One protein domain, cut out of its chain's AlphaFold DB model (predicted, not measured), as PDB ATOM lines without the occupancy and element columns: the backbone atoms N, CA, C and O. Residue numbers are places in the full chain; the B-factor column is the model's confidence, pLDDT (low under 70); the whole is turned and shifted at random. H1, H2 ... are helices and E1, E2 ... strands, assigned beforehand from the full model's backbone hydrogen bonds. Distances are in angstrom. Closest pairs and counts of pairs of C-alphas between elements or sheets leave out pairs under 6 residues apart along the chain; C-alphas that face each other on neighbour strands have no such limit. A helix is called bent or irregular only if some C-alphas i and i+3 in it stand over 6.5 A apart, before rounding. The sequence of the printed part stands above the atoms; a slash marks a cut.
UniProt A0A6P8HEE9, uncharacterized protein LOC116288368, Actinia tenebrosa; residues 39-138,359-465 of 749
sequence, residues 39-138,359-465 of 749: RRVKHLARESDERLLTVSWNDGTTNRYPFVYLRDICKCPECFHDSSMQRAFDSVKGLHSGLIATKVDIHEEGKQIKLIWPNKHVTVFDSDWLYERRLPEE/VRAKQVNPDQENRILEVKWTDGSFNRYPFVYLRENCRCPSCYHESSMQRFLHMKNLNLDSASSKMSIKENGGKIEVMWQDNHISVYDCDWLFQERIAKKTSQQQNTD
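Overview. This is residues 39 to 138 and 359 to 465 of the 749 residues of the protein "uncharacterized protein LOC116288368" of Actinia tenebrosa (UniProt A0A6P8HEE9). Two lobes stand side by side, each built of two three-stranded sheets partly face to face: the sheets E1 E2 E3 and E4 E5 E6 make one lobe, the sheets E7 E8 E9 and E10 E11 E12 the other. A short helix caps one end of each pair of sheets, H2 in the first lobe and H3 in the second, while H1 sits at the other end of the first lobe; long loops join the two sheets within each lobe, and the tail of residues 452 to 465 runs from H3 back toward the first lobe. The printed part has 207 residues, with three named helices and twelve named strands in the order E1 E2 E3 H1 E4 E5 E6 H2 E7 E8 E9 E10 E11 E12 H3, and each sheet is antiparallel with its strands in chain order. The class is mixed, helices and strands, though under half of the residues are in named elements. The whole is compact, with a radius of gyration of the C-alphas of 17.2 A and spans of 50 by 39 by 34 A.

Arrangement. E10, residues 420 to 426, E11, residues 431 to 436, and E12, residues 441 to 445, form two hairpins, with N 424 and O 433 at 3.0 A and N 434 and O 442 at 2.8 A, within hydrogen-bond range. Face to face with this sheet are E7, residues 361 to 366, E8, residues 373 to 377, and E9, residues 382 to 385, also two hairpins, with N 365 and O 374 at 2.9 A and N 385 and O 373 at 2.8 A. The facing parts are 10.2 A apart centre to centre, and the closest C-alphas of E7 and E10 are those of Val 364 and Ile 425, 6.9 A; E9 and E12 are apart. H3, residues 446 to 451, is on the sheet E7 E8 E9 at a height of 8.5 A, over E8 and across the strands at 76 degrees on the local plane, and only grazes the other sheet. In the first lobe, E1, residues 41 to 46, E2, residues 52 to 57, and E3, residues 62 to 66, pair through N 45 and O 54, 2.9 A, and N 55 and O 63, 2.8 A. E4, residues 103 to 107, E5, residues 112 to 116, and E6, residues 122 to 126, pair through N 105 and O 114, 2.8 A, and N 123 and O 115, 2.7 A. These two sheets are face to face, 9.6 A centre to centre, and the closest C-alphas of E1 and E4 are those of Val 41 and Ile 106, 7.1 A. H2, residues 127 to 133, is on both, at heights of 9.1 A over E1 E2 E3 and 8.5 A over E4 E5 E6. H1, residues 67 to 72, only grazes both. The four sheets make a stack of sheets, face to face in these pairs, and each is a meander, each strand the antiparallel neighbour of the one before. Every O i to N i+4 pair is within hydrogen-bond range in H1 and H3; in H2 it is 1 of 3, beside 2 of 4 O i to N i+3 pairs.

Along the chain. E1 begins at C-alpha 41, (172.095, 208.502, 250.078). The longer strands are E11, 16.4 A, E10, 16.3 A, and E2, 16.1 A; E10 begins at C-alpha 420, (162.585, 181.075, 253.414). H2 is 9.8 A long and neither bent nor irregular, but only just: C-alphas 129 and 132 are 6.3 A apart. H3 ends at C-alpha 451, (164.055, 193.914, 271.918).

Size, cuts and confidence. The two C-alphas farthest apart are those of Ser 48 and Ser 403, 53.3 A. Residues 139 to 358 are not printed, and C-alphas 138 and 359 are 39.9 A apart across this cut. The links H1 to E4, 30 residues, and E9 to E10, 34 residues, are long. The mean pLDDT of the printed part is 72.6; among the stretches under 70 are residues 73 to 98, 128 to 138, 402 to 415 and 451 to 465.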
ATOM      1  N   ARG A  39     168.311 210.474 257.241       75.75
ATOM      2  CA  ARG A  39     169.530 210.303 256.436       75.75
ATOM      3  C   ARG A  39     169.177 209.662 255.098       75.75
ATOM      4  O   ARG A  39     168.409 208.706 255.032       75.75
ATOM      5  N   ARG A  40     169.743 210.174 254.008       85.12
ATOM      6  CA  ARG A  40     169.506 209.695 252.637       85.12
ATOM      7  C   ARG A  40     170.823 209.652 251.869       85.12
ATOM      8  O   ARG A  40     171.634 210.565 251.987       85.12
ATOM      9  N   VAL A  41     171.024 208.616 251.071       84.06
ATOM     10  CA  VAL A  41     172.095 208.502 250.078       84.06
ATOM     11  C   VAL A  41     171.841 209.509 248.966       84.06
ATOM     12  O   VAL A  41     170.763 209.539 248.376       84.06
ATOM     13  N   LYS A  42     172.849 210.322 248.670       87.44
ATOM     14  CA  LYS A  42     172.858 211.290 247.573       87.44
ATOM     15  C   LYS A  42     173.633 210.768 246.360       87.44
ATOM     16  O   LYS A  42     173.295 211.124 245.237       87.44
ATOM     17  N   HIS A  43     174.658 209.942 246.579       87.56
ATOM     18  CA  HIS A  43     175.488 209.367 245.518       87.56
ATOM     19  C   HIS A  43     176.059 208.004 245.935       87.56
ATOM     20  O   HIS A  43     176.354 207.788 247.112       87.56
ATOM     21  N   LEU A  44     176.259 207.118 244.955       86.31
ATOM     22  CA  LEU A  44     177.012 205.869 245.081       86.31
ATOM     23  C   LEU A  44     178.109 205.850 244.020       86.31
ATOM     24  O   LEU A  44     177.828 206.064 242.845       86.31
ATOM     25  N   ALA A  45     179.347 205.595 244.427       82.62
ATOM     26  CA  ALA A  45     180.483 205.426 243.529       82.62
ATOM     27  C   ALA A  45     181.195 204.101 243.827       82.62
ATOM     28  O   ALA A  45     181.349 203.724 244.987       82.62
ATOM     29  N   ARG A  46     181.648 203.409 242.780       76.44
ATOM     30  CA  ARG A  46     182.707 202.399 242.900       76.44
ATOM     31  C   ARG A  46     184.030 203.100 242.638       76.44
ATOM     32  O   ARG A  46     184.111 203.893 241.699       76.44
ATOM     33  N   GLU A  47     185.038 202.821 243.449       64.12
ATOM     34  CA  GLU A  47     186.394 203.314 243.202       64.12
ATOM     35  C   GLU A  47     187.149 202.380 242.244       64.12
ATOM     36  O   GLU A  47     186.692 201.282 241.922       64.12
ATOM     37  N   SER A  48     188.300 202.832 241.744       50.69
ATOM     38  CA  SER A  48     189.067 202.168 240.679       50.69
ATOM     39  C   SER A  48     189.719 200.831 241.070       50.69
ATOM     40  O   SER A  48     190.415 200.244 240.246       50.69
ATOM     41  N   ASP A  49     189.514 200.347 242.299       54.94
ATOM     42  CA  ASP A  49     189.903 199.001 242.750       54.94
ATOM     43  C   ASP A  49     188.752 197.973 242.691       54.94
ATOM     44  O   ASP A  49     188.962 196.793 242.974       54.94
ATOM     45  N   GLU A  50     187.539 198.430 242.351       63.09
ATOM     46  CA  GLU A  50     186.250 197.722 242.380       63.09
ATOM     47  C   GLU A  50     185.832 197.078 243.721       63.09
ATOM     48  O   GLU A  50     184.739 196.518 243.799       63.09
ATOM     49  N   ARG A  51     186.626 197.156 244.797       73.25
ATOM     50  CA  ARG A  51     186.375 196.445 246.071       73.25
ATOM     51  C   ARG A  51     185.665 197.289 247.123       73.25
ATOM     52  O   ARG A  51     185.096 196.717 248.063       73.25
ATOM     53  N   LEU A  52     185.662 198.610 246.966       77.75
ATOM     54  CA  LEU A  52     184.947 199.544 247.835       77.75
ATOM     55  C   LEU A  52     183.684 200.110 247.168       77.75
ATOM     56  O   LEU A  52     183.683 200.493 245.996       77.75
ATOM     57  N   LEU A  53     182.616 200.227 247.961       82.19
ATOM     58  CA  LEU A  53     181.477 201.092 247.679       82.19
ATOM     59  C   LEU A  53     181.598 202.381 248.493       82.19
ATOM     60  O   LEU A  53     181.597 202.350 249.727       82.19
ATOM     61  N   THR A  54     181.614 203.508 247.798       84.44
ATOM     62  CA  THR A  54     181.677 204.848 248.380       84.44
ATOM     63  C   THR A  54     180.289 205.477 248.344       84.44
ATOM     64  O   THR A  54     179.653 205.576 247.292       84.44
ATOM     65  N   VAL A  55     179.791 205.858 249.519       84.62
ATOM     66  CA  VAL A  55     178.411 206.294 249.757       84.62
ATOM     67  C   VAL A  55     178.420 207.720 250.294       84.62
ATOM     68  O   VAL A  55     178.878 207.948 251.414       84.62
ATOM     69  N   SER A  56     177.892 208.673 249.527       87.00
ATOM     70  CA  SER A  56     177.741 210.069 249.964       87.00
ATOM     71  C   SER A  56     176.314 210.347 250.412       87.00
ATOM     72  O   SER A  56     175.356 209.930 249.759       87.00
ATOM     73  N   TRP A  57     176.165 211.091 251.504       85.12
ATOM     74  CA  TRP A  57     174.900 211.306 252.202       85.12
ATOM     75  C   TRP A  57     174.335 212.720 251.990       85.12
ATOM     76  O   TRP A  57     175.004 213.635 251.505       85.12
ATOM     77  N   ASN A  58     173.068 212.914 252.356       81.56
ATOM     78  CA  ASN A  58     172.344 214.179 252.219       81.56
ATOM     79  C   ASN A  58     172.826 215.299 253.158       81.56
ATOM     80  O   ASN A  58     172.457 216.448 252.937       81.56
ATOM     81  N   ASP A  59     173.657 214.990 254.154       77.00
ATOM     82  CA  ASP A  59     174.329 215.969 255.022       77.00
ATOM     83  C   ASP A  59     175.730 216.380 254.529       77.00
ATOM     84  O   ASP A  59     176.415 217.151 255.195       77.00
ATOM     85  N   GLY A  60     176.163 215.868 253.370       74.81
ATOM     86  CA  GLY A  60     177.484 216.130 252.797       74.81
ATOM     87  C   GLY A  60     178.597 215.206 253.300       74.81
ATOM     88  O   GLY A  60     179.692 215.241 252.743       74.81
ATOM     89  N   THR A  61     178.344 214.345 254.291       73.44
ATOM     90  CA  THR A  61     179.321 213.320 254.693       73.44
ATOM     91  C   THR A  61     179.409 212.198 253.653       73.44
ATOM     92  O   THR A  61     178.500 211.998 252.847       73.44
ATOM     93  N   THR A  62     180.516 211.455 253.647       75.19
ATOM     94  CA  THR A  62     180.727 210.281 252.783       75.19
ATOM     95  C   THR A  62     181.379 209.165 253.596       75.19
ATOM     96  O   THR A  62     182.159 209.448 254.504       75.19
ATOM     97  N   ASN A  63     181.046 207.904 253.311       75.62
ATOM     98  CA  ASN A  63     181.668 206.734 253.935       75.62
ATOM     99  C   ASN A  63     181.974 205.641 252.906       75.62
ATOM    100  O   ASN A  63     181.221 205.452 251.950       75.62
ATOM    101  N   ARG A  64     183.051 204.890 253.150       76.50
ATOM    102  CA  ARG A  64     183.512 203.776 252.313       76.50
ATOM    103  C   ARG A  64     183.204 202.430 252.969       76.50
ATOM    104  O   ARG A  64     183.299 202.286 254.188       76.50
ATOM    105  N   TYR A  65     182.829 201.446 252.156       73.19
ATOM    106  CA  TYR A  65     182.414 200.116 252.606       73.19
ATOM    107  C   TYR A  65     183.013 199.022 251.713       73.19
ATOM    108  O   TYR A  65     182.683 198.974 250.526       73.19
ATOM    109  N   PRO A  66     183.830 198.098 252.246       80.81
ATOM    110  CA  PRO A  66     184.285 196.938 251.488       80.81
ATOM    111  C   PRO A  66     183.113 196.038 251.094       80.81
ATOM    112  O   PRO A  66     182.287 195.693 251.941       80.81
ATOM    113  N   PHE A  67     183.058 195.581 249.843       77.12
ATOM    114  CA  PHE A  67     182.002 194.665 249.400       77.12
ATOM    115  C   PHE A  67     181.982 193.359 250.218       77.12
ATOM    116  O   PHE A  67     180.916 192.909 250.630       77.12
ATOM    117  N   VAL A  68     183.145 192.810 250.586       77.88
ATOM    118  CA  VAL A  68     183.228 191.642 251.484       77.88
ATOM    119  C   VAL A  68     182.626 191.916 252.874       77.88
ATOM    120  O   VAL A  68     181.957 191.048 253.431       77.88
ATOM    121  N   TYR A  69     182.776 193.138 253.409       74.25
ATOM    122  CA  TYR A  69     182.133 193.552 254.660       74.25
ATOM    123  C   TYR A  69     180.621 193.647 254.473       74.25
ATOM    124  O   TYR A  69     179.886 193.048 255.245       74.25
ATOM    125  N   LEU A  70     180.145 194.307 253.412       73.00
ATOM    126  CA  LEU A  70     178.718 194.390 253.077       73.00
ATOM    127  C   LEU A  70     178.077 193.002 252.887       73.00
ATOM    128  O   LEU A  70     176.926 192.802 253.267       73.00
ATOM    129  N   ARG A  71     178.817 192.018 252.367       78.81
ATOM    130  CA  ARG A  71     178.365 190.626 252.262       78.81
ATOM    131  C   ARG A  71     178.353 189.891 253.612       78.81
ATOM    132  O   ARG A  71     177.458 189.079 253.828       78.81
ATOM    133  N   ASP A  72     179.305 190.160 254.504       71.12
ATOM    134  CA  ASP A  72     179.407 189.541 255.839       71.12
ATOM    135  C   ASP A  72     178.424 190.139 256.856       71.12
ATOM    136  O   ASP A  72     177.749 189.424 257.595       71.12
ATOM    137  N   ILE A  73     178.282 191.468 256.852       68.62
ATOM    138  CA  ILE A  73     177.229 192.182 257.573       68.62
ATOM    139  C   ILE A  73     175.919 192.240 256.785       68.62
ATOM    140  O   ILE A  73     175.057 193.042 257.136       68.62
ATOM    141  N   CYS A  74     175.752 191.407 255.753       66.62
ATOM    142  CA  CYS A  74     174.520 191.295 254.982       66.62
ATOM    143  C   CYS A  74     173.377 190.979 255.935       66.62
ATOM    144  O   CYS A  74     173.278 189.880 256.481       66.62
ATOM    145  N   LYS A  75     172.502 191.961 256.170       59.28
ATOM    146  CA  LYS A  75     171.377 191.830 257.104       59.28
ATOM    147  C   LYS A  75     170.227 191.150 256.415       59.28
ATOM    148  O   LYS A  75     169.080 191.570 256.516       59.28
ATOM    149  N   CYS A  76     170.556 190.027 255.794       54.66
ATOM    150  CA  CYS A  76     169.666 189.281 254.956       54.66
ATOM    151  C   CYS A  76     169.221 187.892 255.457       54.66
ATOM    152  O   CYS A  76     170.117 187.172 255.864       54.66
ATOM    153  N   PRO A  77     167.944 187.422 255.442       49.38
ATOM    154  CA  PRO A  77     167.548 186.124 254.967       49.38
ATOM    155  C   PRO A  77     168.640 185.110 254.705       49.38
ATOM    156  O   PRO A  77     169.163 184.600 255.681       49.38
ATOM    157  N   GLU A  78     169.097 184.831 253.497       58.62
ATOM    158  CA  GLU A  78     170.091 183.751 253.393       58.62
ATOM    159  C   GLU A  78     171.383 183.948 254.253       58.62
ATOM    160  O   GLU A  78     172.027 182.943 254.516       58.62
ATOM    161  N   CYS A  79     171.714 185.137 254.825       52.28
ATOM    162  CA  CYS A  79     172.883 185.343 255.720       52.28
ATOM    163  C   CYS A  79     172.780 186.130 257.089       52.28
ATOM    164  O   CYS A  79     173.839 186.529 257.563       52.28
ATOM    165  N   PHE A  80     171.653 186.215 257.856       48.78
ATOM    166  CA  PHE A  80     171.637 186.346 259.387       48.78
ATOM    167  C   PHE A  80     170.258 185.918 260.307       48.78
ATOM    168  O   PHE A  80     169.646 186.938 260.330       48.78
ATOM    169  N   HIS A  81     169.752 184.696 261.055       45.84
ATOM    170  CA  HIS A  81     169.492 184.026 262.596       45.84
ATOM    171  C   HIS A  81     169.464 184.583 264.109       45.84
ATOM    172  O   HIS A  81     170.448 184.539 264.846       45.84
ATOM    173  N   ASP A  82     168.265 184.954 264.598       35.94
ATOM    174  CA  ASP A  82     167.867 185.927 265.614       35.94
ATOM    175  C   ASP A  82     167.947 185.462 267.069       35.94
ATOM    176  O   ASP A  82     168.484 186.154 267.919       35.94
ATOM    177  N   SER A  83     167.373 184.313 267.414       38.06
ATOM    178  CA  SER A  83     166.899 184.078 268.789       38.06
ATOM    179  C   SER A  83     167.995 184.125 269.872       38.06
ATOM    180  O   SER A  83     167.737 184.428 271.034       38.06
ATOM    181  N   SER A  84     169.252 183.887 269.505       38.78
ATOM    182  CA  SER A  84     170.430 184.270 270.291       38.78
ATOM    183  C   SER A  84     171.581 184.858 269.452       38.78
ATOM    184  O   SER A  84     172.749 184.623 269.753       38.78
ATOM    185  N   MET A  85     171.199 185.589 268.401       39.78
ATOM    186  CA  MET A  85     171.973 186.360 267.425       39.78
ATOM    187  C   MET A  85     173.450 185.970 267.247       39.78
ATOM    188  O   MET A  85     174.352 186.676 267.702       39.78
ATOM    189  N   GLN A  86     173.702 184.873 266.527       41.72
ATOM    190  CA  GLN A  86     175.040 184.504 266.022       41.72
ATOM    191  C   GLN A  86     175.093 184.485 264.486       41.72
ATOM    192  O   GLN A  86     174.259 185.143 263.877       41.72
ATOM    193  N   ARG A  87     176.121 183.874 263.867       52.53
ATOM    194  CA  ARG A  87     176.403 183.929 262.419       52.53
ATOM    195  C   ARG A  87     176.698 182.559 261.791       52.53
ATOM    196  O   ARG A  87     177.779 182.325 261.283       52.53
ATOM    197  N   ALA A  88     175.704 181.709 261.703       45.78
ATOM    198  CA  ALA A  88     175.532 180.672 260.682       45.78
ATOM    199  C   ALA A  88     175.980 180.811 259.181       45.78
ATOM    200  O   ALA A  88     175.657 179.912 258.409       45.78
ATOM    201  N   PHE A  89     176.668 181.859 258.708       54.41
ATOM    202  CA  PHE A  89     177.042 182.022 257.280       54.41
ATOM    203  C   PHE A  89     178.458 181.508 257.038       54.41
ATOM    204  O   PHE A  89     179.323 181.664 257.902       54.41
ATOM    205  N   ASP A  90     178.717 180.947 255.851       54.00
ATOM    206  CA  ASP A  90     180.074 180.574 255.459       54.00
ATOM    207  C   ASP A  90     180.910 181.799 255.099       54.00
ATOM    208  O   ASP A  90     181.198 182.106 253.941       54.00
ATOM    209  N   SER A  91     181.418 182.433 256.143       54.69
ATOM    210  CA  SER A  91     182.630 183.228 256.050       54.69
ATOM    211  C   SER A  91     183.860 182.402 255.628       54.69
ATOM    212  O   SER A  91     184.892 183.004 255.349       54.69
ATOM    213  N   VAL A  92     183.765 181.061 255.533       52.03
ATOM    214  CA  VAL A  92     184.843 180.170 255.056       52.03
ATOM    215  C   VAL A  92     184.640 179.699 253.603       52.03
ATOM    216  O   VAL A  92     185.619 179.621 252.867       52.03
ATOM    217  N   LYS A  93     183.406 179.404 253.156       49.22
ATOM    218  CA  LYS A  93     183.106 178.982 251.760       49.22
ATOM    219  C   LYS A  93     182.460 180.048 250.859       49.22
ATOM    220  O   LYS A  93     182.604 179.970 249.643       49.22
ATOM    221  N   GLY A  94     181.700 180.989 251.422       50.16
ATOM    222  CA  GLY A  94     180.870 181.956 250.689       50.16
ATOM    223  C   GLY A  94     181.483 183.356 250.592       50.16
ATOM    224  O   GLY A  94     181.232 184.072 249.620       50.16
ATOM    225  N   LEU A  95     182.325 183.743 251.554       62.66
ATOM    226  CA  LEU A  95     183.172 184.933 251.448       62.66
ATOM    227  C   LEU A  95     184.495 184.615 250.748       62.66
ATOM    228  O   LEU A  95     185.188 183.662 251.086       62.66
ATOM    229  N   HIS A  96     184.874 185.480 249.813       65.38
ATOM    230  CA  HIS A  96     186.203 185.526 249.213       65.38
ATOM    231  C   HIS A  96     186.574 186.987 248.925       65.38
ATOM    232  O   HIS A  96     185.704 187.829 248.705       65.38
ATOM    233  N   SER A  97     187.868 187.309 248.938       60.69
ATOM    234  CA  SER A  97     188.375 188.694 248.895       60.69
ATOM    235  C   SER A  97     188.150 189.435 247.567       60.69
ATOM    236  O   SER A  97     188.349 190.646 247.511       60.69
ATOM    237  N   GLY A  98     187.727 188.727 246.516       66.12
ATOM    238  CA  GLY A  98     187.320 189.289 245.222       66.12
ATOM    239  C   GLY A  98     185.805 189.447 245.036       66.12
ATOM    240  O   GLY A  98     185.372 189.749 243.928       66.12
ATOM    241  N   LEU A  99     184.986 189.212 246.067       72.81
ATOM    242  CA  LEU A  99     183.529 189.275 245.940       72.81
ATOM    243  C   LEU A  99     183.031 190.727 245.857       72.81
ATOM    244  O   LEU A  99     183.021 191.454 246.850       72.81
ATOM    245  N   ILE A 100     182.578 191.114 244.665       81.50
ATOM    246  CA  ILE A 100     182.137 192.467 244.303       81.50
ATOM    247  C   ILE A 100     180.664 192.427 243.880       81.50
ATOM    248  O   ILE A 100     180.218 191.469 243.243       81.50
ATOM    249  N   ALA A 101     179.892 193.460 244.221       78.75
ATOM    250  CA  ALA A 101     178.504 193.572 243.785       78.75
ATOM    251  C   ALA A 101     178.442 193.969 242.296       78.75
ATOM    252  O   ALA A 101     178.833 195.081 241.941       78.75
ATOM    253  N   THR A 102     177.919 193.094 241.429       84.56
ATOM    254  CA  THR A 102     177.723 193.307 239.981       84.56
ATOM    255  C   THR A 102     176.888 194.546 239.656       84.56
ATOM    256  O   THR A 102     177.216 195.261 238.707       84.56
ATOM    257  N   LYS A 103     175.891 194.897 240.477       84.88
ATOM    258  CA  LYS A 103     175.147 196.171 240.378       84.88
ATOM    259  C   LYS A 103     175.067 196.865 241.736       84.88
ATOM    260  O   LYS A 103     175.019 196.185 242.755       84.88
ATOM    261  N   VAL A 104     175.015 198.196 241.760       88.50
ATOM    262  CA  VAL A 104     174.615 198.946 242.959       88.50
ATOM    263  C   VAL A 104     173.681 200.088 242.561       88.50
ATOM    264  O   VAL A 104     174.025 200.861 241.673       88.50
ATOM    265  N   ASP A 105     172.521 200.191 243.208       87.38
ATOM    266  CA  ASP A 105     171.478 201.181 242.930       87.38
ATOM    267  C   ASP A 105     171.092 201.961 244.198       87.38
ATOM    268  O   ASP A 105     171.054 201.409 245.300       87.38
ATOM    269  N   ILE A 106     170.724 203.233 244.032       87.19
ATOM    270  CA  ILE A 106     170.015 204.001 245.064       87.19
ATOM    271  C   ILE A 106     168.517 203.708 244.933       87.19
ATOM    272  O   ILE A 106     167.961 203.831 243.844       87.19
ATOM    273  N   HIS A 107     167.853 203.372 246.038       73.69
ATOM    274  CA  HIS A 107     166.410 203.134 246.093       73.69
ATOM    275  C   HIS A 107     165.705 204.048 247.107       73.69
ATOM    276  O   HIS A 107     166.336 204.656 247.976       73.69
ATOM    277  N   GLU A 108     164.383 204.184 246.939       75.81
ATOM    278  CA  GLU A 108     163.490 205.050 247.728       75.81
ATOM    279  C   GLU A 108     164.063 206.451 248.019       75.81
ATOM    280  O   GLU A 108     164.249 206.834 249.175       75.81
ATOM    281  N   GLU A 109     164.357 207.233 246.972       81.75
ATOM    282  CA  GLU A 109     164.845 208.622 247.107       81.75
ATOM    283  C   GLU A 109     166.079 208.750 248.042       81.75
ATOM    284  O   GLU A 109     166.186 209.681 248.853       81.75
ATOM    285  N   GLY A 110     166.983 207.769 248.009       76.25
ATOM    286  CA  GLY A 110     168.155 207.731 248.884       76.25
ATOM    287  C   GLY A 110     167.958 207.003 250.209       76.25
ATOM    288  O   GLY A 110     168.925 206.859 250.950       76.25
ATOM    289  N   LYS A 111     166.759 206.524 250.554       81.00
ATOM    290  CA  LYS A 111     166.557 205.789 251.814       81.00
ATOM    291  C   LYS A 111     167.173 204.390 251.807       81.00
ATOM    292  O   LYS A 111     167.327 203.821 252.881       81.00
ATOM    293  N   GLN A 112     167.526 203.834 250.646       85.44
ATOM    294  CA  GLN A 112     168.107 202.494 250.523       85.44
ATOM    295  C   GLN A 112     169.243 202.418 249.484       85.44
ATOM    296  O   GLN A 112     169.277 203.170 248.511       85.44
ATOM    297  N   ILE A 113     170.167 201.480 249.702       90.44
ATOM    298  CA  ILE A 113     171.284 201.086 248.833       90.44
ATOM    299  C   ILE A 113     171.068 199.624 248.474       90.44
ATOM    300  O   ILE A 113     171.179 198.787 249.365       90.44
ATOM    301  N   LYS A 114     170.796 199.310 247.207       88.50
ATOM    302  CA  LYS A 114     170.618 197.942 246.701       88.50
ATOM    303  C   LYS A 114     171.899 197.458 246.015       88.50
ATOM    304  O   LYS A 114     172.386 198.132 245.121       88.50
ATOM    305  N   LEU A 115     172.435 196.304 246.406       89.50
ATOM    306  CA  LEU A 115     173.699 195.706 245.943       89.50
ATOM    307  C   LEU A 115     173.443 194.353 245.270       89.50
ATOM    308  O   LEU A 115     173.212 193.400 245.993       89.50
ATOM    309  N   ILE A 116     173.495 194.195 243.948       85.00
ATOM    310  CA  ILE A 116     173.352 192.868 243.306       85.00
ATOM    311  C   ILE A 116     174.705 192.154 243.291       85.00
ATOM    312  O   ILE A 116     175.693 192.766 242.913       85.00
ATOM    313  N   TRP A 117     174.765 190.877 243.668       87.25
ATOM    314  CA  TRP A 117     175.969 190.034 243.722       87.25
ATOM    315  C   TRP A 117     176.066 189.070 242.518       87.25
ATOM    316  O   TRP A 117     175.072 188.846 241.820       87.25
ATOM    317  N   PRO A 118     177.237 188.452 242.244       83.94
ATOM    318  CA  PRO A 118     177.427 187.587 241.073       83.94
ATOM    319  C   PRO A 118     176.520 186.347 241.071       83.94
ATOM    320  O   PRO A 118     176.043 185.924 240.021       83.94
ATOM    321  N   ASN A 119     176.212 185.805 242.252       80.00
ATOM    322  CA  ASN A 119     175.280 184.692 242.441       80.00
ATOM    323  C   ASN A 119     173.795 185.120 242.459       80.00
ATOM    324  O   ASN A 119     172.953 184.343 242.896       80.00
ATOM    325  N   LYS A 120     173.461 186.342 242.010       76.50
ATOM    326  CA  LYS A 120     172.102 186.932 241.934       76.50
ATOM    327  C   LYS A 120     171.363 187.125 243.263       76.50
ATOM    328  O   LYS A 120     170.318 187.765 243.283       76.50
ATOM    329  N   HIS A 121     171.937 186.664 244.369       79.69
ATOM    330  CA  HIS A 121     171.800 187.305 245.671       79.69
ATOM    331  C   HIS A 121     171.988 188.823 245.538       79.69
ATOM    332  O   HIS A 121     172.766 189.288 244.712       79.69
ATOM    333  N   VAL A 122     171.318 189.601 246.377       79.31
ATOM    334  CA  VAL A 122     171.421 191.056 246.467       79.31
ATOM    335  C   VAL A 122     171.572 191.490 247.942       79.31
ATOM    336  O   VAL A 122     171.389 190.689 248.852       79.31
ATOM    337  N   THR A 123     171.900 192.738 248.265       85.56
ATOM    338  CA  THR A 123     171.779 193.282 249.627       85.56
ATOM    339  C   THR A 123     171.231 194.698 249.630       85.56
ATOM    340  O   THR A 123     171.808 195.572 248.996       85.56
ATOM    341  N   VAL A 124     170.145 194.943 250.364       81.06
ATOM    342  CA  VAL A 124     169.592 196.286 250.571       81.06
ATOM    343  C   VAL A 124     169.942 196.728 251.967       81.06
ATOM    344  O   VAL A 124     169.449 196.172 252.942       81.06
ATOM    345  N   PHE A 125     170.717 197.788 252.091       84.56
ATOM    346  CA  PHE A 125     170.804 198.490 253.358       84.56
ATOM    347  C   PHE A 125     170.007 199.771 253.282       84.56
ATOM    348  O   PHE A 125     170.112 200.511 252.309       84.56
ATOM    349  N   ASP A 126     169.248 200.074 254.325       82.31
ATOM    350  CA  ASP A 126     168.713 201.415 254.490       82.31
ATOM    351  C   ASP A 126     169.886 202.369 254.710       82.31
ATOM    352  O   ASP A 126     170.882 202.012 255.349       82.31
ATOM    353  N   SER A 127     169.763 203.600 254.227       76.44
ATOM    354  CA  SER A 127     170.643 204.696 254.621       76.44
ATOM    355  C   SER A 127     170.694 204.778 256.143       76.44
ATOM    356  O   SER A 127     171.750 204.662 256.765       76.44
ATOM    357  N   ASP A 128     169.502 204.798 256.735       69.81
ATOM    358  CA  ASP A 128     169.248 204.697 258.158       69.81
ATOM    359  C   ASP A 128     169.262 203.253 258.697       69.81
ATOM    360  O   ASP A 128     168.650 202.943 259.719       69.81
ATOM    361  N   TRP A 129     170.127 202.417 258.121       68.50
ATOM    362  CA  TRP A 129     170.733 201.264 258.786       68.50
ATOM    363  C   TRP A 129     172.261 201.224 258.605       68.50
ATOM    364  O   TRP A 129     172.981 200.937 259.566       68.50
ATOM    365  N   LEU A 130     172.761 201.555 257.407       68.06
ATOM    366  CA  LEU A 130     174.179 201.475 257.055       68.06
ATOM    367  C   LEU A 130     175.007 202.662 257.553       68.06
ATOM    368  O   LEU A 130     176.146 202.449 257.946       68.06
ATOM    369  N   TYR A 131     174.459 203.883 257.595       69.50
ATOM    370  CA  TYR A 131     175.187 205.099 258.001       69.50
ATOM    371  C   TYR A 131     175.885 204.937 259.357       69.50
ATOM    372  O   TYR A 131     177.091 205.113 259.510       69.50
ATOM    373  N   GLU A 132     175.114 204.490 260.341       54.66
ATOM    374  CA  GLU A 132     175.528 204.141 261.704       54.66
ATOM    375  C   GLU A 132     176.311 202.804 261.785       54.66
ATOM    376  O   GLU A 132     176.579 202.269 262.860       54.66
ATOM    377  N   ARG A 133     176.687 202.234 260.643       58.22
ATOM    378  CA  ARG A 133     177.545 201.054 260.485       58.22
ATOM    379  C   ARG A 133     178.630 201.226 259.431       58.22
ATOM    380  O   ARG A 133     179.255 200.242 259.038       58.22
ATOM    381  N   ARG A 134     178.922 202.468 259.035       62.72
ATOM    382  CA  ARG A 134     180.222 202.804 258.453       62.72
ATOM    383  C   ARG A 134     181.331 202.171 259.298       62.72
ATOM    384  O   ARG A 134     181.285 202.167 260.537       62.72
ATOM    385  N   LEU A 135     182.350 201.689 258.614       53.62
ATOM    386  CA  LEU A 135     183.653 201.570 259.235       53.62
ATOM    387  C   LEU A 135     184.182 202.999 259.468       53.62
ATOM    388  O   LEU A 135     183.795 203.911 258.725       53.62
ATOM    389  N   PRO A 136     185.021 203.244 260.490       47.00
ATOM    390  CA  PRO A 136     185.860 204.432 260.449       47.00
ATOM    391  C   PRO A 136     186.679 204.400 259.147       47.00
ATOM    392  O   PRO A 136     186.994 203.326 258.632       47.00
ATOM    393  N   GLU A 137     187.020 205.572 258.618       47.56
ATOM    394  CA  GLU A 137     188.057 205.657 257.585       47.56
ATOM    395  C   GLU A 137     189.390 205.137 258.161       47.56
ATOM    396  O   GLU A 137     189.520 205.001 259.380       47.56
ATOM    397  N   GLU A 138     190.378 204.830 257.311       41.22
ATOM    398  CA  GLU A 138     191.694 204.372 257.778       41.22
ATOM    399  C   GLU A 138     192.357 205.411 258.698       41.22
ATOM    400  O   GLU A 138     193.036 206.337 258.250       41.22
ATOM    401  N   VAL A 359     154.624 194.578 271.453       78.62
ATOM    402  CA  VAL A 359     154.937 194.928 270.073       78.62
ATOM    403  C   VAL A 359     154.233 193.936 269.149       78.62
ATOM    404  O   VAL A 359     154.203 192.726 269.398       78.62
ATOM    405  N   ARG A 360     153.602 194.450 268.091       87.88
ATOM    406  CA  ARG A 360     152.859 193.636 267.128       87.88
ATOM    407  C   ARG A 360     153.359 193.885 265.716       87.88
ATOM    408  O   ARG A 360     153.439 195.033 265.277       87.88
ATOM    409  N   ALA A 361     153.682 192.809 265.006       87.38
ATOM    410  CA  ALA A 361     153.953 192.852 263.578       87.38
ATOM    411  C   ALA A 361     152.659 193.227 262.841       87.38
ATOM    412  O   ALA A 361     151.679 192.484 262.862       87.38
ATOM    413  N   LYS A 362     152.655 194.398 262.201       88.88
ATOM    414  CA  LYS A 362     151.583 194.851 261.307       88.88
ATOM    415  C   LYS A 362     151.760 194.272 259.902       88.88
ATOM    416  O   LYS A 362     150.774 194.005 259.223       88.88
ATOM    417  N   GLN A 363     153.008 194.099 259.472       87.44
ATOM    418  CA  GLN A 363     153.377 193.528 258.181       87.44
ATOM    419  C   GLN A 363     154.759 192.868 258.285       87.44
ATOM    420  O   GLN A 363     155.632 193.371 258.995       87.44
ATOM    421  N   VAL A 364     154.939 191.756 257.570       89.38
ATOM    422  CA  VAL A 364     156.225 191.070 257.388       89.38
ATOM    423  C   VAL A 364     156.517 190.989 255.899       89.38
ATOM    424  O   VAL A 364     155.690 190.488 255.140       89.38
ATOM    425  N   ASN A 365     157.675 191.492 255.488       84.62
ATOM    426  CA  ASN A 365     158.126 191.451 254.103       84.62
ATOM    427  C   ASN A 365     159.390 190.586 254.034       84.62
ATOM    428  O   ASN A 365     160.461 191.088 254.369       84.62
ATOM    429  N   PRO A 366     159.289 189.297 253.656       81.44
ATOM    430  CA  PRO A 366     160.449 188.471 253.359       81.44
ATOM    431  C   PRO A 366     160.967 188.818 251.964       81.44
ATOM    432  O   PRO A 366     160.566 188.235 250.956       81.44
ATOM    433  N   ASP A 367     161.867 189.783 251.899       78.50
ATOM    434  CA  ASP A 367     162.690 189.980 250.722       78.50
ATOM    435  C   ASP A 367     163.637 188.761 250.619       78.50
ATOM    436  O   ASP A 367     164.432 188.490 251.512       78.50
ATOM    437  N   GLN A 368     163.498 187.945 249.572       73.19
ATOM    438  CA  GLN A 368     164.346 186.757 249.349       73.19
ATOM    439  C   GLN A 368     165.569 187.081 248.481       73.19
ATOM    440  O   GLN A 368     166.278 186.180 248.054       73.19
ATOM    441  N   GLU A 369     165.794 188.351 248.149       64.88
ATOM    442  CA  GLU A 369     166.778 188.794 247.168       64.88
ATOM    443  C   GLU A 369     167.929 189.549 247.855       64.88
ATOM    444  O   GLU A 369     169.078 189.104 247.841       64.88
ATOM    445  N   ASN A 370     167.592 190.631 248.559       66.06
ATOM    446  CA  ASN A 370     168.457 191.435 249.420       66.06
ATOM    447  C   ASN A 370     169.071 190.756 250.641       66.06
ATOM    448  O   ASN A 370     169.790 191.369 251.426       66.06
ATOM    449  N   ARG A 371     168.836 189.483 250.868       75.25
ATOM    450  CA  ARG A 371     167.498 188.913 250.984       75.25
ATOM    451  C   ARG A 371     166.981 189.436 252.333       75.25
ATOM    452  O   ARG A 371     167.600 188.986 253.251       75.25
ATOM    453  N   ILE A 372     166.055 190.382 252.581       82.88
ATOM    454  CA  ILE A 372     165.796 190.928 253.965       82.88
ATOM    455  C   ILE A 372     164.405 190.633 254.608       82.88
ATOM    456  O   ILE A 372     163.396 190.923 253.986       82.88
ATOM    457  N   LEU A 373     164.288 190.158 255.877       80.50
ATOM    458  CA  LEU A 373     163.001 190.277 256.598       80.50
ATOM    459  C   LEU A 373     162.895 191.669 257.199       80.50
ATOM    460  O   LEU A 373     163.584 192.033 258.152       80.50
ATOM    461  N   GLU A 374     161.928 192.411 256.697       86.00
ATOM    462  CA  GLU A 374     161.485 193.654 257.298       86.00
ATOM    463  C   GLU A 374     160.210 193.393 258.093       86.00
ATOM    464  O   GLU A 374     159.198 192.939 257.547       86.00
ATOM    465  N   VAL A 375     160.248 193.691 259.392       84.69
ATOM    466  CA  VAL A 375     159.050 193.679 260.230       84.69
ATOM    467  C   VAL A 375     158.635 195.113 260.485       84.69
ATOM    468  O   VAL A 375     159.371 195.886 261.102       84.69
ATOM    469  N   LYS A 376     157.440 195.460 260.007       88.38
ATOM    470  CA  LYS A 376     156.804 196.747 260.274       88.38
ATOM    471  C   LYS A 376     155.875 196.598 261.464       88.38
ATOM    472  O   LYS A 376     154.960 195.769 261.450       88.38
ATOM    473  N   TRP A 377     156.098 197.406 262.482       88.56
ATOM    474  CA  TRP A 377     155.421 197.311 263.764       88.56
ATOM    475  C   TRP A 377     154.159 198.183 263.807       88.56
ATOM    476  O   TRP A 377     153.956 199.082 262.987       88.56
ATOM    477  N   THR A 378     153.266 197.917 264.762       85.75
ATOM    478  CA  THR A 378     152.013 198.679 264.927       85.75
ATOM    479  C   THR A 378     152.202 200.135 265.353       85.75
ATOM    480  O   THR A 378     151.272 200.920 265.183       85.75
ATOM    481  N   ASP A 379     153.368 200.511 265.882       79.94
ATOM    482  CA  ASP A 379     153.722 201.905 266.188       79.94
ATOM    483  C   ASP A 379     154.237 202.690 264.962       79.94
ATOM    484  O   ASP A 379     154.421 203.901 265.038       79.94
ATOM    485  N   GLY A 380     154.420 202.018 263.819       78.00
ATOM    486  CA  GLY A 380     154.935 202.602 262.581       78.00
ATOM    487  C   GLY A 380     156.453 202.509 262.419       78.00
ATOM    488  O   GLY A 380     156.940 202.750 261.313       78.00
ATOM    489  N   SER A 381     157.187 202.109 263.461       81.88
ATOM    490  CA  SER A 381     158.600 201.756 263.339       81.88
ATOM    491  C   SER A 381     158.773 200.456 262.542       81.88
ATOM    492  O   SER A 381     157.825 199.699 262.304       81.88
ATOM    493  N   PHE A 382     159.997 200.191 262.099       78.06
ATOM    494  CA  PHE A 382     160.364 198.929 261.469       78.06
ATOM    495  C   PHE A 382     161.760 198.520 261.916       78.06
ATOM    496  O   PHE A 382     162.617 199.363 262.192       78.06
ATOM    497  N   ASN A 383     161.997 197.217 261.993       82.44
ATOM    498  CA  ASN A 383     163.327 196.674 262.224       82.44
ATOM    499  C   ASN A 383     163.584 195.526 261.246       82.44
ATOM    500  O   ASN A 383     162.654 194.945 260.679       82.44
ATOM    501  N   ARG A 384     164.869 195.265 261.002       77.38
ATOM    502  CA  ARG A 384     165.324 194.413 259.905       77.38
ATOM    503  C   ARG A 384     166.125 193.250 260.455       77.38
ATOM    504  O   ARG A 384     167.086 193.426 261.210       77.38
ATOM    505  N   TYR A 385     165.644 192.080 260.083       73.50
ATOM    506  CA  TYR A 385     165.868 190.802 260.718       73.50
ATOM    507  C   TYR A 385     166.304 189.823 259.638       73.50
ATOM    508  O   TYR A 385     165.632 189.742 258.609       73.50
ATOM    509  N   PRO A 386     167.461 189.171 259.776       83.25
ATOM    510  CA  PRO A 386     167.950 188.377 258.643       83.25
ATOM    511  C   PRO A 386     167.695 186.833 258.676       83.25
ATOM    512  O   PRO A 386     166.809 186.496 259.423       83.25
ATOM    513  N   PHE A 387     168.404 185.867 258.012       73.44
ATOM    514  CA  PHE A 387     168.322 184.384 258.315       73.44
ATOM    515  C   PHE A 387     169.606 183.435 258.535       73.44
ATOM    516  O   PHE A 387     169.485 182.248 258.598       73.44
ATOM    517  N   VAL A 388     170.840 183.830 258.863       78.81
ATOM    518  CA  VAL A 388     171.897 183.481 259.950       78.81
ATOM    519  C   VAL A 388     172.272 184.215 261.473       78.81
ATOM    520  O   VAL A 388     173.125 183.537 262.021       78.81
ATOM    521  N   TYR A 389     171.866 185.308 262.366       77.62
ATOM    522  CA  TYR A 389     170.771 186.498 262.812       77.62
ATOM    523  C   TYR A 389     169.020 186.763 262.696       77.62
ATOM    524  O   TYR A 389     168.789 187.819 263.269       77.62
ATOM    525  N   LEU A 390     167.776 186.167 262.132       72.19
ATOM    526  CA  LEU A 390     166.762 184.888 261.783       72.19
ATOM    527  C   LEU A 390     166.737 183.287 261.160       72.19
ATOM    528  O   LEU A 390     165.631 182.767 261.232       72.19
ATOM    529  N   ARG A 391     167.659 182.322 260.713       80.50
ATOM    530  CA  ARG A 391     167.415 180.752 260.557       80.50
ATOM    531  C   ARG A 391     167.921 179.719 261.625       80.50
ATOM    532  O   ARG A 391     167.177 178.834 262.047       80.50
ATOM    533  N   GLU A 392     169.214 179.748 261.973       81.56
ATOM    534  CA  GLU A 392     169.977 178.917 262.935       81.56
ATOM    535  C   GLU A 392     169.428 178.767 264.369       81.56
ATOM    536  O   GLU A 392     168.901 177.714 264.699       81.56
ATOM    537  N   ASN A 393     169.614 179.759 265.262       80.31
ATOM    538  CA  ASN A 393     169.207 179.738 266.681       80.31
ATOM    539  C   ASN A 393     167.684 179.584 266.919       80.31
ATOM    540  O   ASN A 393     167.191 179.939 267.991       80.31
ATOM    541  N   CYS A 394     166.940 179.116 265.916       80.69
ATOM    542  CA  CYS A 394     165.515 178.858 265.908       80.69
ATOM    543  C   CYS A 394     165.111 178.192 267.213       80.69
ATOM    544  O   CYS A 394     165.684 177.173 267.583       80.69
ATOM    545  N   ARG A 395     164.109 178.752 267.897       76.31
ATOM    546  CA  ARG A 395     163.625 178.234 269.182       76.31
ATOM    547  C   ARG A 395     162.899 176.885 269.084       76.31
ATOM    548  O   ARG A 395     162.366 176.439 270.091       76.31
ATOM    549  N   CYS A 396     162.846 176.242 267.915       79.12
ATOM    550  CA  CYS A 396     162.239 174.920 267.793       79.12
ATOM    551  C   CYS A 396     163.159 173.824 268.379       79.12
ATOM    552  O   CYS A 396     164.388 173.979 268.353       79.12
ATOM    553  N   PRO A 397     162.595 172.690 268.845       77.31
ATOM    554  CA  PRO A 397     163.341 171.687 269.614       77.31
ATOM    555  C   PRO A 397     164.576 171.084 268.927       77.31
ATOM    556  O   PRO A 397     165.486 170.626 269.610       77.31
ATOM    557  N   SER A 398     164.644 171.077 267.589       75.62
ATOM    558  CA  SER A 398     165.781 170.503 266.846       75.62
ATOM    559  C   SER A 398     166.947 171.472 266.618       75.62
ATOM    560  O   SER A 398     168.045 171.035 266.287       75.62
ATOM    561  N   CYS A 399     166.743 172.779 266.808       68.69
ATOM    562  CA  CYS A 399     167.818 173.778 266.761       68.69
ATOM    563  C   CYS A 399     168.190 174.305 268.155       68.69
ATOM    564  O   CYS A 399     169.314 174.781 268.359       68.69
ATOM    565  N   TYR A 400     167.268 174.209 269.115       69.62
ATOM    566  CA  TYR A 400     167.369 174.849 270.418       69.62
ATOM    567  C   TYR A 400     166.718 174.023 271.524       69.62
ATOM    568  O   TYR A 400     165.568 173.607 271.419       69.62
ATOM    569  N   HIS A 401     167.447 173.856 272.621       73.81
ATOM    570  CA  HIS A 401     166.952 173.228 273.832       73.81
ATOM    571  C   HIS A 401     166.224 174.276 274.679       73.81
ATOM    572  O   HIS A 401     166.865 175.152 275.258       73.81
ATOM    573  N   GLU A 402     164.891 174.227 274.735       60.38
ATOM    574  CA  GLU A 402     164.093 175.290 275.366       60.38
ATOM    575  C   GLU A 402     164.360 175.435 276.876       60.38
ATOM    576  O   GLU A 402     164.485 176.557 277.366       60.38
ATOM    577  N   SER A 403     164.544 174.322 277.596       58.34
ATOM    578  CA  SER A 403     164.717 174.289 279.059       58.34
ATOM    579  C   SER A 403     166.076 174.808 279.553       58.34
ATOM    580  O   SER A 403     166.143 175.461 280.595       58.34
ATOM    581  N   SER A 404     167.162 174.555 278.810       52.00
ATOM    582  CA  SER A 404     168.514 175.051 279.141       52.00
ATOM    583  C   SER A 404     168.954 176.261 278.326       52.00
ATOM    584  O   SER A 404     169.989 176.867 278.614       52.00
ATOM    585  N   MET A 405     168.166 176.612 277.310       60.62
ATOM    586  CA  MET A 405     168.361 177.740 276.407       60.62
ATOM    587  C   MET A 405     169.619 177.710 275.540       60.62
ATOM    588  O   MET A 405     170.111 178.756 275.095       60.62
ATOM    589  N   GLN A 406     170.138 176.517 275.284       58.84
ATOM    590  CA  GLN A 406     171.329 176.312 274.470       58.84
ATOM    591  C   GLN A 406     170.943 175.878 273.053       58.84
ATOM    592  O   GLN A 406     169.859 175.351 272.811       58.84
ATOM    593  N   ARG A 407     171.827 176.126 272.086       65.38
ATOM    594  CA  ARG A 407     171.650 175.654 270.710       65.38
ATOM    595  C   ARG A 407     172.259 174.276 270.530       65.38
ATOM    596  O   ARG A 407     173.390 174.054 270.945       65.38
ATOM    597  N   PHE A 408     171.554 173.431 269.790       66.50
ATOM    598  CA  PHE A 408     172.116 172.214 269.203       66.50
ATOM    599  C   PHE A 408     172.776 172.477 267.842       66.50
ATOM    600  O   PHE A 408     173.595 171.689 267.372       66.50
ATOM    601  N   LEU A 409     172.438 173.592 267.187       60.75
ATOM    602  CA  LEU A 409     172.892 173.864 265.831       60.75
ATOM    603  C   LEU A 409     174.345 174.374 265.789       60.75
ATOM    604  O   LEU A 409     174.633 175.548 266.016       60.75
ATOM    605  N   HIS A 410     175.265 173.452 265.495       64.56
ATOM    606  CA  HIS A 410     176.701 173.705 265.371       64.56
ATOM    607  C   HIS A 410     177.056 174.586 264.167       64.56
ATOM    608  O   HIS A 410     176.700 174.249 263.041       64.56
ATOM    609  N   MET A 411     177.923 175.582 264.389       69.38
ATOM    610  CA  MET A 411     178.498 176.484 263.374       69.38
ATOM    611  C   MET A 411     178.969 175.791 262.075       69.38
ATOM    612  O   MET A 411     178.815 176.330 260.988       69.38
ATOM    613  N   LYS A 412     179.529 174.577 262.179       62.66
ATOM    614  CA  LYS A 412     180.065 173.789 261.051       62.66
ATOM    615  C   LYS A 412     179.022 173.064 260.178       62.66
ATOM    616  O   LYS A 412     179.346 172.690 259.056       62.66
ATOM    617  N   ASN A 413     177.815 172.818 260.694       64.00
ATOM    618  CA  ASN A 413     176.769 171.986 260.061       64.00
ATOM    619  C   ASN A 413     175.660 172.827 259.407       64.00
ATOM    620  O   ASN A 413     174.572 172.349 259.099       64.00
ATOM    621  N   LEU A 414     175.893 174.120 259.345       69.12
ATOM    622  CA  LEU A 414     174.874 175.139 259.365       69.12
ATOM    623  C   LEU A 414     174.682 175.669 257.952       69.12
ATOM    624  O   LEU A 414     175.675 175.778 257.243       69.12
ATOM    625  N   ASN A 415     173.448 175.931 257.498       69.06
ATOM    626  CA  ASN A 415     173.284 176.413 256.132       69.06
ATOM    627  C   ASN A 415     173.612 177.908 256.000       69.06
ATOM    628  O   ASN A 415     173.031 178.786 256.644       69.06
ATOM    629  N   LEU A 416     174.544 178.112 255.084       75.44
ATOM    630  CA  LEU A 416     175.315 179.293 254.777       75.44
ATOM    631  C   LEU A 416     174.464 180.357 254.094       75.44
ATOM    632  O   LEU A 416     174.591 181.546 254.376       75.44
ATOM    633  N   ASP A 417     173.601 179.875 253.204       71.00
ATOM    634  CA  ASP A 417     172.703 180.637 252.362       71.00
ATOM    635  C   ASP A 417     171.281 180.070 252.579       71.00
ATOM    636  O   ASP A 417     170.764 179.260 251.810       71.00
ATOM    637  N   SER A 418     170.685 180.420 253.725       63.06
ATOM    638  CA  SER A 418     169.431 179.848 254.254       63.06
ATOM    639  C   SER A 418     168.177 180.658 253.902       63.06
ATOM    640  O   SER A 418     167.812 181.548 254.663       63.06
ATOM    641  N   ALA A 419     167.476 180.374 252.800       73.56
ATOM    642  CA  ALA A 419     166.281 181.143 252.411       73.56
ATOM    643  C   ALA A 419     164.972 180.613 253.016       73.56
ATOM    644  O   ALA A 419     164.858 179.436 253.374       73.56
ATOM    645  N   SER A 420     163.949 181.474 253.048       82.75
ATOM    646  CA  SER A 420     162.585 181.075 253.414       82.75
ATOM    647  C   SER A 420     161.757 180.747 252.173       82.75
ATOM    648  O   SER A 420     161.841 181.421 251.152       82.75
ATOM    649  N   SER A 421     160.939 179.707 252.262       79.44
ATOM    650  CA  SER A 421     159.954 179.335 251.245       79.44
ATOM    651  C   SER A 421     158.613 180.043 251.470       79.44
ATOM    652  O   SER A 421     157.886 180.308 250.513       79.44
ATOM    653  N   LYS A 422     158.278 180.389 252.725       83.19
ATOM    654  CA  LYS A 422     157.037 181.093 253.085       83.19
ATOM    655  C   LYS A 422     157.161 181.834 254.417       83.19
ATOM    656  O   LYS A 422     157.877 181.398 255.314       83.19
ATOM    657  N   MET A 423     156.379 182.902 254.578       89.56
ATOM    658  CA  MET A 423     156.109 183.525 255.876       89.56
ATOM    659  C   MET A 423     154.621 183.707 256.142       89.56
ATOM    660  O   MET A 423     153.817 183.789 255.213       89.56
ATOM    661  N   SER A 424     154.264 183.853 257.419       88.38
ATOM    662  CA  SER A 424     153.002 184.480 257.816       88.38
ATOM    663  C   SER A 424     153.084 185.136 259.197       88.38
ATOM    664  O   SER A 424     153.793 184.669 260.088       88.38
ATOM    665  N   ILE A 425     152.316 186.210 259.392       91.19
ATOM    666  CA  ILE A 425     151.991 186.705 260.735       91.19
ATOM    667  C   ILE A 425     150.992 185.736 261.372       91.19
ATOM    668  O   ILE A 425     150.016 185.335 260.736       91.19
ATOM    669  N   LYS A 426     151.211 185.402 262.644       89.50
ATOM    670  CA  LYS A 426     150.274 184.662 263.497       89.50
ATOM    671  C   LYS A 426     149.802 185.543 264.654       89.50
ATOM    672  O   LYS A 426     150.364 186.606 264.919       89.50
ATOM    673  N   GLU A 427     148.779 185.068 265.367       87.88
ATOM    674  CA  GLU A 427     148.370 185.604 266.677       87.88
ATOM    675  C   GLU A 427     148.163 187.132 266.678       87.88
ATOM    676  O   GLU A 427     148.639 187.846 267.559       87.88
ATOM    677  N   ASN A 428     147.483 187.647 265.648       86.06
ATOM    678  CA  ASN A 428     147.173 189.071 265.463       86.06
ATOM    679  C   ASN A 428     148.406 189.997 265.557       86.06
ATOM    680  O   ASN A 428     148.346 191.078 266.143       86.06
ATOM    681  N   GLY A 429     149.538 189.554 265.002       83.19
ATOM    682  CA  GLY A 429     150.810 190.276 265.062       83.19
ATOM    683  C   GLY A 429     151.694 189.884 266.242       83.19
ATOM    684  O   GLY A 429     152.752 190.476 266.398       83.19
ATOM    685  N   GLY A 430     151.283 188.939 267.095       85.00
ATOM    686  CA  GLY A 430     152.073 188.481 268.243       85.00
ATOM    687  C   GLY A 430     153.286 187.635 267.858       85.00
ATOM    688  O   GLY A 430     154.324 187.721 268.514       85.00
ATOM    689  N   LYS A 431     153.185 186.863 266.766       92.31
ATOM    690  CA  LYS A 431     154.264 185.995 266.282       92.31
ATOM    691  C   LYS A 431     154.446 186.062 264.767       92.31
ATOM    692  O   LYS A 431     153.513 186.380 264.027       92.31
ATOM    693  N   ILE A 432     155.642 185.700 264.317       91.44
ATOM    694  CA  ILE A 432     155.991 185.528 262.901       91.44
ATOM    695  C   ILE A 432     156.413 184.077 262.693       91.44
ATOM    696  O   ILE A 432     157.279 183.584 263.410       91.44
ATOM    697  N   GLU A 433     155.800 183.400 261.728       94.00
ATOM    698  CA  GLU A 433     156.183 182.066 261.267       94.00
ATOM    699  C   GLU A 433     156.990 182.185 259.973       94.00
ATOM    700  O   GLU A 433     156.594 182.907 259.054       94.00
ATOM    701  N   VAL A 434     158.093 181.440 259.903       90.94
ATOM    702  CA  VAL A 434     158.994 181.359 258.753       90.94
ATOM    703  C   VAL A 434     159.228 179.888 258.422       90.94
ATOM    704  O   VAL A 434     159.699 179.121 259.259       90.94
ATOM    705  N   MET A 435     158.879 179.496 257.202       90.31
ATOM    706  CA  MET A 435     159.154 178.177 256.635       90.31
ATOM    707  C   MET A 435     160.362 178.285 255.709       90.31
ATOM    708  O   MET A 435     160.499 179.265 254.978       90.31
ATOM    709  N   TRP A 436     161.232 177.286 255.740       88.94
ATOM    710  CA  TRP A 436     162.556 177.326 255.128       88.94
ATOM    711  C   TRP A 436     162.629 176.536 253.821       88.94
ATOM    712  O   TRP A 436     161.755 175.719 253.529       88.94
ATOM    713  N   GLN A 437     163.665 176.776 253.012       81.44
ATOM    714  CA  GLN A 437     163.924 175.978 251.805       81.44
ATOM    715  C   GLN A 437     164.378 174.539 252.118       81.44
ATOM    716  O   GLN A 437     164.116 173.641 251.326       81.44
ATOM    717  N   ASP A 438     164.969 174.290 253.292       83.38
ATOM    718  CA  ASP A 438     165.251 172.942 253.818       83.38
ATOM    719  C   ASP A 438     164.009 172.280 254.467       83.38
ATOM    720  O   ASP A 438     164.130 171.286 255.180       83.38
ATOM    721  N   ASN A 439     162.810 172.835 254.236       84.75
ATOM    722  CA  ASN A 439     161.526 172.475 254.857       84.75
ATOM    723  C   ASN A 439     161.487 172.567 256.395       84.75
ATOM    724  O   ASN A 439     160.500 172.161 257.012       84.75
ATOM    725  N   HIS A 440     162.511 173.136 257.038       88.44
ATOM    726  CA  HIS A 440     162.442 173.483 258.451       88.44
ATOM    727  C   HIS A 440     161.321 174.518 258.689       88.44
ATOM    728  O   HIS A 440     160.879 175.210 257.764       88.44
ATOM    729  N   ILE A 441     160.918 174.727 259.949       90.38
ATOM    730  CA  ILE A 441     160.019 175.828 260.343       90.38
ATOM    731  C   ILE A 441     160.552 176.500 261.613       90.38
ATOM    732  O   ILE A 441     161.042 175.834 262.527       90.38
ATOM    733  N   SER A 442     160.436 177.825 261.678       90.88
ATOM    734  CA  SER A 442     160.796 178.646 262.836       90.88
ATOM    735  C   SER A 442     159.703 179.658 263.161       90.88
ATOM    736  O   SER A 442     159.043 180.182 262.265       90.88
ATOM    737  N   VAL A 443     159.521 179.957 264.448       91.00
ATOM    738  CA  VAL A 443     158.514 180.912 264.928       91.00
ATOM    739  C   VAL A 443     159.146 181.873 265.937       91.00
ATOM    740  O   VAL A 443     159.939 181.454 266.782       91.00
ATOM    741  N   TYR A 444     158.800 183.158 265.843       88.69
ATOM    742  CA  TYR A 444     159.412 184.251 266.606       88.69
ATOM    743  C   TYR A 444     158.356 185.048 267.372       88.69
ATOM    744  O   TYR A 444     157.402 185.542 266.770       88.69
ATOM    745  N   ASP A 445     158.560 185.214 268.681       89.81
ATOM    746  CA  ASP A 445     157.800 186.147 269.519       89.81
ATOM    747  C   ASP A 445     158.170 187.595 269.132       89.81
ATOM    748  O   ASP A 445     159.342 187.976 269.194       89.81
ATOM    749  N   CYS A 446     157.191 188.420 268.745       86.06
ATOM    750  CA  CYS A 446     157.442 189.772 268.216       86.06
ATOM    751  C   CYS A 446     158.096 190.721 269.229       86.06
ATOM    752  O   CYS A 446     158.975 191.501 268.871       86.06
ATOM    753  N   ASP A 447     157.707 190.621 270.500       81.25
ATOM    754  CA  ASP A 447     158.302 191.380 271.604       81.25
ATOM    755  C   ASP A 447     159.792 191.054 271.801       81.25
ATOM    756  O   ASP A 447     160.608 191.950 272.027       81.25
ATOM    757  N   TRP A 448     160.156 189.774 271.680       82.75
ATOM    758  CA  TRP A 448     161.542 189.318 271.766       82.75
ATOM    759  C   TRP A 448     162.349 189.802 270.545       82.75
ATOM    760  O   TRP A 448     163.445 190.340 270.699       82.75
ATOM    761  N   LEU A 449     161.758 189.708 269.351       76.31
ATOM    762  CA  LEU A 449     162.355 190.158 268.095       76.31
ATOM    763  C   LEU A 449     162.670 191.670 268.131       76.31
ATOM    764  O   LEU A 449     163.789 192.095 267.841       76.31
ATOM    765  N   PHE A 450     161.716 192.494 268.583       78.12
ATOM    766  CA  PHE A 450     161.881 193.946 268.742       78.12
ATOM    767  C   PHE A 450     162.961 194.341 269.761       78.12
ATOM    768  O   PHE A 450     163.741 195.271 269.534       78.12
ATOM    769  N   GLN A 451     163.035 193.642 270.898       69.75
ATOM    770  CA  GLN A 451     164.055 193.914 271.918       69.75
ATOM    771  C   GLN A 451     165.465 193.747 271.353       69.75
ATOM    772  O   GLN A 451     166.334 194.577 271.612       69.75
ATOM    773  N   GLU A 452     165.653 192.727 270.521       68.75
ATOM    774  CA  GLU A 452     166.955 192.315 270.009       68.75
ATOM    775  C   GLU A 452     167.319 192.995 268.673       68.75
ATOM    776  O   GLU A 452     168.371 192.707 268.100       68.75
ATOM    777  N   ARG A 453     166.496 193.963 268.221       66.38
ATOM    778  CA  ARG A 453     166.762 194.862 267.081       66.38
ATOM    779  C   ARG A 453     168.214 195.348 267.078       66.38
ATOM    780  O   ARG A 453     168.781 195.758 268.092       66.38
ATOM    781  N   ILE A 454     168.830 195.327 265.905       57.91
ATOM    782  CA  ILE A 454     170.288 195.305 265.846       57.91
ATOM    783  C   ILE A 454     170.841 196.734 265.774       57.91
ATOM    784  O   ILE A 454     171.056 197.280 264.687       57.91
ATOM    785  N   ALA A 455     171.076 197.318 266.952       50.81
ATOM    786  CA  ALA A 455     171.493 198.705 267.178       50.81
ATOM    787  C   ALA A 455     172.711 199.165 266.353       50.81
ATOM    788  O   ALA A 455     173.520 198.370 265.878       50.81
ATOM    789  N   LYS A 456     172.798 200.476 266.160       46.41
ATOM    790  CA  LYS A 456     173.371 201.195 265.015       46.41
ATOM    791  C   LYS A 456     174.180 202.361 265.697       46.41
ATOM    792  O   LYS A 456     173.718 202.891 266.701       46.41
ATOM    793  N   LYS A 457     175.451 202.628 265.325       43.91
ATOM    794  CA  LYS A 457     176.419 203.554 265.994       43.91
ATOM    795  C   LYS A 457     176.686 204.858 265.206       43.91
ATOM    796  O   LYS A 457     177.338 204.816 264.160       43.91
ATOM    797  N   THR A 458     176.303 206.040 265.691       38.72
ATOM    798  CA  THR A 458     176.279 207.276 264.856       38.72
ATOM    799  C   THR A 458     177.646 207.918 264.624       38.72
ATOM    800  O   THR A 458     178.520 207.856 265.485       38.72
ATOM    801  N   SER A 459     177.843 208.565 263.466       38.41
ATOM    802  CA  SER A 459     179.105 209.231 263.072       38.41
ATOM    803  C   SER A 459     179.582 210.239 264.105       38.41
ATOM    804  O   SER A 459     180.761 210.299 264.431       38.41
ATOM    805  N   GLN A 460     178.630 210.955 264.697       38.62
ATOM    806  CA  GLN A 460     178.862 211.994 265.694       38.62
ATOM    807  C   GLN A 460     179.103 211.437 267.118       38.62
ATOM    808  O   GLN A 460     179.410 212.207 268.021       38.62
ATOM    809  N   GLN A 461     179.021 210.112 267.319       40.12
ATOM    810  CA  GLN A 461     179.344 209.421 268.582       40.12
ATOM    811  C   GLN A 461     180.672 208.644 268.528       40.12
ATOM    812  O   GLN A 461     181.127 208.130 269.547       40.12
ATOM    813  N   GLN A 462     181.300 208.503 267.353       40.56
ATOM    814  CA  GLN A 462     182.419 207.569 267.168       40.56
ATOM    815  C   GLN A 462     183.804 208.156 267.500       40.56
ATOM    816  O   GLN A 462     184.792 207.449 267.340       40.56
ATOM    817  N   ASN A 463     183.891 209.419 267.944       40.31
ATOM    818  CA  ASN A 463     185.178 210.079 268.224       40.31
ATOM    819  C   ASN A 463     185.143 211.148 269.344       40.31
ATOM    820  O   ASN A 463     186.042 211.978 269.431       40.31
ATOM    821  N   THR A 464     184.098 211.168 270.182       47.03
ATOM    822  CA  THR A 464     183.858 212.221 271.195       47.03
ATOM    823  C   THR A 464     183.814 211.669 272.622       47.03
ATOM    824  O   THR A 464     184.628 212.056 273.461       47.03
ATOM    825  N   ASP A 465     182.912 210.726 272.907       65.31
ATOM    826  CA  ASP A 465     182.729 210.203 274.264       65.31
ATOM    827  C   ASP A 465     183.762 209.137 274.639       65.31
ATOM    828  O   ASP A 465     183.561 207.934 274.462       65.31
TER     829      ASP A 465